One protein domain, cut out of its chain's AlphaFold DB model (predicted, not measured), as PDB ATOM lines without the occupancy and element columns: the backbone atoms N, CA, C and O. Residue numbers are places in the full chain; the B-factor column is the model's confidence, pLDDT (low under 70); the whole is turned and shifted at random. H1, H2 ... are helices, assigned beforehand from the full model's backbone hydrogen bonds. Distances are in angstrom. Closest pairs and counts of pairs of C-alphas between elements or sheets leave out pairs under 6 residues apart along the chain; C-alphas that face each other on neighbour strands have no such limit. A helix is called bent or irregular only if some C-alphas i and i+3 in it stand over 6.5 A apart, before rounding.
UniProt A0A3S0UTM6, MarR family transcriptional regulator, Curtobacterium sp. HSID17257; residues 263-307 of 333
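AT A GLANCE: This is residues 263 to 307 of the 333 residues of the protein "MarR family transcriptional regulator" of Curtobacterium sp. HSID17257 (UniProt A0A3S0UTM6). Two long helices, H1 and H2, make an open V, coming near each other only where H1 ends and H2 begins. A tight link makes the corner, and both arms stand free along most of their length. The printed part has 45 residues, with two named helices, H1 then H2, and no named strand: all helix. It is extended, with a radius of gyration of the C-alphas of 15.0 A, and flat, spanning 40 by 29 by 9 A.

HOW THE PARTS SIT: H1, residues 263 to 284, and H2, residues 289 to 307, are close but not clearly touching; their closest C-alphas, of Ala 284 and Val 292, are 7.4 A apart. They run opposite ways at a steep tilt of 64 degrees. Every O i to N i+4 pair is within hydrogen-bond range in H2, 15 of 18 in H1.

IN THESE COORDINATES: H1 is 30.9 A long from C-alpha 263 at (72.630, 35.513, 47.530) to C-alpha 284. It is neither bent nor irregular, but only just: C-alphas 273 and 276 are 6.5 A apart. H2 is 26.8 A long, ending at C-alpha 307, (69.344, 33.550, 85.342).

THE WHOLE: The C-alphas farthest apart, of Val 263 and Gln 290, are 41.2 A apart. The printed part has no cut. Ten residues between 264 and 277 have pLDDT under 70.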
ATOM      1  N   VAL A 263      72.360  34.099  47.188       70.75
ATOM      2  CA  VAL A 263      72.630  35.513  47.530       70.75
ATOM      3  C   VAL A 263      71.342  36.235  47.941       70.75
ATOM      4  O   VAL A 263      71.366  37.075  48.832       70.75
ATOM      5  N   HIS A 264      70.208  35.858  47.340       68.31
ATOM      6  CA  HIS A 264      68.894  36.381  47.708       68.31
ATOM      7  C   HIS A 264      68.534  36.046  49.162       68.31
ATOM      8  O   HIS A 264      68.092  36.943  49.872       68.31
ATOM      9  N   SER A 265      68.797  34.818  49.628       67.56
ATOM     10  CA  SER A 265      68.617  34.438  51.038       67.56
ATOM     11  C   SER A 265      69.549  35.169  51.985       67.56
ATOM     12  O   SER A 265      69.137  35.497  53.090       67.56
ATOM     13  N   ASP A 266      70.804  35.392  51.595       70.12
ATOM     14  CA  ASP A 266      71.752  36.127  52.434       70.12
ATOM     15  C   ASP A 266      71.293  37.582  52.620       70.12
ATOM     16  O   ASP A 266      71.181  38.061  53.748       70.12
ATOM     17  N   ASP A 267      70.929  38.260  51.524       67.69
ATOM     18  CA  ASP A 267      70.393  39.624  51.567       67.69
ATOM     19  C   ASP A 267      69.010  39.687  52.259       67.69
ATOM     20  O   ASP A 267      68.782  40.618  53.026       67.69
ATOM     21  N   GLU A 268      68.106  38.712  52.082       67.75
ATOM     22  CA  GLU A 268      66.804  38.671  52.780       67.75
ATOM     23  C   GLU A 268      66.938  38.381  54.274       67.75
ATOM     24  O   GLU A 268      66.380  39.115  55.086       67.75
ATOM     25  N   VAL A 269      67.696  37.353  54.670       70.50
ATOM     26  CA  VAL A 269      67.910  37.019  56.088       70.50
ATOM     27  C   VAL A 269      68.649  38.156  56.794       70.50
ATOM     28  O   VAL A 269      68.312  38.482  57.936       70.50
ATOM     29  N   ARG A 270      69.612  38.806  56.124       68.12
ATOM     30  CA  ARG A 270      70.306  39.980  56.667       68.12
ATOM     31  C   ARG A 270      69.379  41.194  56.744       68.12
ATOM     32  O   ARG A 270      69.288  41.781  57.815       68.12
ATOM     33  N   SER A 271      68.632  41.520  55.687       65.75
ATOM     34  CA  SER A 271      67.641  42.611  55.672       65.75
ATOM     35  C   SER A 271      66.566  42.430  56.750       65.75
ATOM     36  O   SER A 271      66.310  43.336  57.545       65.75
ATOM     37  N   GLU A 272      66.013  41.223  56.888       62.62
ATOM     38  CA  GLU A 272      65.034  40.909  57.927       62.62
ATOM     39  C   GLU A 272      65.610  41.078  59.342       62.62
ATOM     40  O   GLU A 272      64.897  41.507  60.254       62.62
ATOM     41  N   LEU A 273      66.894  40.805  59.567       60.00
ATOM     42  CA  LEU A 273      67.529  41.103  60.852       60.00
ATOM     43  C   LEU A 273      67.808  42.611  61.015       60.00
ATOM     44  O   LEU A 273      67.551  43.167  62.086       60.00
ATOM     45  N   THR A 274      68.254  43.295  59.962       65.44
ATOM     46  CA  THR A 274      68.688  44.699  59.998       65.44
ATOM     47  C   THR A 274      67.531  45.703  60.075       65.44
ATOM     48  O   THR A 274      67.575  46.593  60.919       65.44
ATOM     49  N   ASP A 275      66.458  45.564  59.296       71.12
ATOM     50  CA  ASP A 275      65.426  46.608  59.120       71.12
ATOM     51  C   ASP A 275      64.548  46.873  60.351       71.12
ATOM     52  O   ASP A 275      63.907  47.926  60.477       71.12
ATOM     53  N   VAL A 276      64.459  45.912  61.273       71.69
ATOM     54  CA  VAL A 276      63.843  46.169  62.583       71.69
ATOM     55  C   VAL A 276      64.889  46.576  63.608       71.69
ATOM     56  O   VAL A 276      64.604  47.462  64.410       71.69
ATOM     57  N   HIS A 277      66.096  46.013  63.567       67.50
ATOM     58  CA  HIS A 277      67.155  46.420  64.483       67.50
ATOM     59  C   HIS A 277      67.524  47.902  64.292       67.50
ATOM     60  O   HIS A 277      67.578  48.637  65.268       67.50
ATOM     61  N   ALA A 278      67.592  48.392  63.051       78.56
ATOM     62  CA  ALA A 278      67.746  49.811  62.725       78.56
ATOM     63  C   ALA A 278      66.604  50.685  63.280       78.56
ATOM     64  O   ALA A 278      66.848  51.779  63.781       78.56
ATOM     65  N   ARG A 279      65.351  50.200  63.261       82.25
ATOM     66  CA  ARG A 279      64.207  50.905  63.875       82.25
ATOM     67  C   ARG A 279      64.229  50.884  65.404       82.25
ATOM     68  O   ARG A 279      63.713  51.821  66.011       82.25
ATOM     69  N   MET A 280      64.799  49.844  66.014       80.06
ATOM     70  CA  MET A 280      65.030  49.771  67.461       80.06
ATOM     71  C   MET A 280      66.179  50.693  67.889       80.06
ATOM     72  O   MET A 280      65.996  51.460  68.828       80.06
ATOM     73  N   ILE A 281      67.300  50.696  67.159       83.00
ATOM     74  CA  ILE A 281      68.422  51.631  67.349       83.00
ATOM     75  C   ILE A 281      67.915  53.071  67.246       83.00
ATOM     76  O   ILE A 281      67.976  53.803  68.224       83.00
ATOM     77  N   ALA A 282      67.233  53.425  66.152       88.31
ATOM     78  CA  ALA A 282      66.654  54.757  65.980       88.31
ATOM     79  C   ALA A 282      65.603  55.130  67.048       88.31
ATOM     80  O   ALA A 282      65.220  56.296  67.141       88.31
ATOM     81  N   ALA A 283      65.080  54.166  67.821       87.69
ATOM     82  CA  ALA A 283      64.234  54.418  68.986       87.69
ATOM     83  C   ALA A 283      65.040  54.627  70.276       87.69
ATOM     84  O   ALA A 283      64.669  55.502  71.056       87.69
ATOM     85  N   ALA A 284      66.136  53.890  70.468       85.69
ATOM     86  CA  ALA A 284      67.097  54.112  71.544       85.69
ATOM     87  C   ALA A 284      67.826  55.462  71.390       85.69
ATOM     88  O   ALA A 284      67.942  56.194  72.365       85.69
ATOM     89  N   ASP A 285      68.184  55.855  70.164       91.69
ATOM     90  CA  ASP A 285      68.835  57.136  69.832       91.69
ATOM     91  C   ASP A 285      67.983  58.377  70.179       91.69
ATOM     92  O   ASP A 285      68.480  59.502  70.170       91.69
ATOM     93  N   ARG A 286      66.683  58.199  70.464       94.50
ATOM     94  CA  ARG A 286      65.783  59.272  70.928       94.50
ATOM     95  C   ARG A 286      65.737  59.415  72.452       94.50
ATOM     96  O   ARG A 286      65.077  60.329  72.942       94.50
ATOM     97  N   LEU A 287      66.369  58.509  73.195       93.06
ATOM     98  CA  LEU A 287      66.450  58.560  74.653       93.06
ATOM     99  C   LEU A 287      67.614  59.452  75.093       93.06
ATOM    100  O   LEU A 287      68.583  59.649  74.361       93.06
ATOM    101  N   SER A 288      67.540  59.984  76.315       95.31
ATOM    102  CA  SER A 288      68.703  60.653  76.903       95.31
ATOM    103  C   SER A 288      69.781  59.616  77.265       95.31
ATOM    104  O   SER A 288      69.421  58.497  77.644       95.31
ATOM    105  N   PRO A 289      71.085  59.961  77.231       92.69
ATOM    106  CA  PRO A 289      72.147  59.043  77.650       92.69
ATOM    107  C   PRO A 289      71.946  58.500  79.072       92.69
ATOM    108  O   PRO A 289      72.155  57.317  79.314       92.69
ATOM    109  N   GLN A 290      71.451  59.341  79.988       92.81
ATOM    110  CA  GLN A 290      71.117  58.949  81.358       92.81
ATOM    111  C   GLN A 290      70.014  57.879  81.394       92.81
ATOM    112  O   GLN A 290      70.161  56.857  82.056       92.81
ATOM    113  N   THR A 291      68.946  58.065  80.612       91.62
ATOM    114  CA  THR A 291      67.851  57.089  80.493       91.62
ATOM    115  C   THR A 291      68.334  55.762  79.899       91.62
ATOM    116  O   THR A 291      67.866  54.707  80.314       91.62
ATOM    117  N   VAL A 292      69.280  55.789  78.952       90.31
ATOM    118  CA  VAL A 292      69.885  54.562  78.403       90.31
ATOM    119  C   VAL A 292      70.667  53.810  79.480       90.31
ATOM    120  O   VAL A 292      70.484  52.603  79.600       90.31
ATOM    121  N   ILE A 293      71.472  54.505  80.292       90.75
ATOM    122  CA  ILE A 293      72.232  53.904  81.404       90.75
ATOM    123  C   ILE A 293      71.285  53.274  82.437       90.75
ATOM    124  O   ILE A 293      71.459  52.115  82.808       90.75
ATOM    125  N   GLU A 294      70.243  53.998  82.854       92.12
ATOM    126  CA  GLU A 294      69.233  53.508  83.807       92.12
ATOM    127  C   GLU A 294      68.478  52.282  83.269       92.12
ATOM    128  O   GLU A 294      68.297  51.294  83.982       92.12
ATOM    129  N   MET A 295      68.084  52.301  81.990       88.69
ATOM    130  CA  MET A 295      67.436  51.155  81.347       88.69
ATOM    131  C   MET A 295      68.386  49.961  81.185       88.69
ATOM    132  O   MET A 295      67.945  48.826  81.348       88.69
ATOM    133  N   GLN A 296      69.666  50.186  80.875       85.75
ATOM    134  CA  GLN A 296      70.673  49.124  80.778       85.75
ATOM    135  C   GLN A 296      70.910  48.443  82.129       85.75
ATOM    136  O   GLN A 296      70.884  47.216  82.181       85.75
ATOM    137  N   ALA A 297      71.069  49.218  83.207       89.56
ATOM    138  CA  ALA A 297      71.211  48.689  84.563       89.56
ATOM    139  C   ALA A 297      69.989  47.845  84.964       89.56
ATOM    140  O   ALA A 297      70.135  46.688  85.347       89.56
ATOM    141  N   PHE A 298      68.776  48.370  84.754       89.00
ATOM    142  CA  PHE A 298      67.539  47.629  85.010       89.00
ATOM    143  C   PHE A 298      67.433  46.331  84.189       89.00
ATOM    144  O   PHE A 298      67.041  45.290  84.717       89.00
ATOM    145  N   PHE A 299      67.773  46.354  82.895       87.19
ATOM    146  CA  PHE A 299      67.731  45.137  82.082       87.19
ATOM    147  C   PHE A 299      68.776  44.104  82.518       87.19
ATOM    148  O   PHE A 299      68.468  42.918  82.440       87.19
ATOM    149  N   ALA A 300      69.955  44.526  82.987       85.38
ATOM    150  CA  ALA A 300      70.952  43.624  83.561       85.38
ATOM    151  C   ALA A 300      70.412  42.938  84.827       85.38
ATOM    152  O   ALA A 300      70.337  41.714  84.850       85.38
ATOM    153  N   GLU A 301      69.892  43.702  85.796       88.12
ATOM    154  CA  GLU A 301      69.284  43.149  87.019       88.12
ATOM    155  C   GLU A 301      68.161  42.139  86.722       88.12
ATOM    156  O   GLU A 301      68.063  41.100  87.374       88.12
ATOM    157  N   VAL A 302      67.315  42.405  85.718       85.00
ATOM    158  CA  VAL A 302      66.248  41.467  85.329       85.00
ATOM    159  C   VAL A 302      66.796  40.234  84.602       85.00
ATOM    160  O   VAL A 302      66.234  39.152  84.760       85.00
ATOM    161  N   ILE A 303      67.869  40.358  83.814       84.38
ATOM    162  CA  ILE A 303      68.547  39.208  83.195       84.38
ATOM    163  C   ILE A 303      69.153  38.313  84.277       84.38
ATOM    164  O   ILE A 303      68.889  37.112  84.260       84.38
ATOM    165  N   ASP A 304      69.864  38.890  85.244       85.81
ATOM    166  CA  ASP A 304      70.476  38.158  86.354       85.81
ATOM    167  C   ASP A 304      69.408  37.471  87.221       85.81
ATOM    168  O   ASP A 304      69.524  36.287  87.534       85.81
ATOM    169  N   ALA A 305      68.301  38.163  87.518       84.25
ATOM    170  CA  ALA A 305      67.171  37.592  88.251       84.25
ATOM    171  C   ALA A 305      66.477  36.433  87.505       84.25
ATOM    172  O   ALA A 305      66.012  35.496  88.145       84.25
ATOM    173  N   MET A 306      66.412  36.461  86.167       77.69
ATOM    174  CA  MET A 306      65.919  35.324  85.368       77.69
ATOM    175  C   MET A 306      66.956  34.193  85.253       77.69
ATOM    176  O   MET A 306      66.580  33.036  85.073       77.69
ATOM    177  N   GLY A 307      68.248  34.518  85.333       71.75
ATOM    178  CA  GLY A 307      69.344  33.550  85.342       71.75
ATOM    179  C   GLY A 307      69.446  32.774  86.655       71.75
ATOM    180  O   GLY A 307      69.774  31.594  86.624       71.75
TER     181      GLY A 307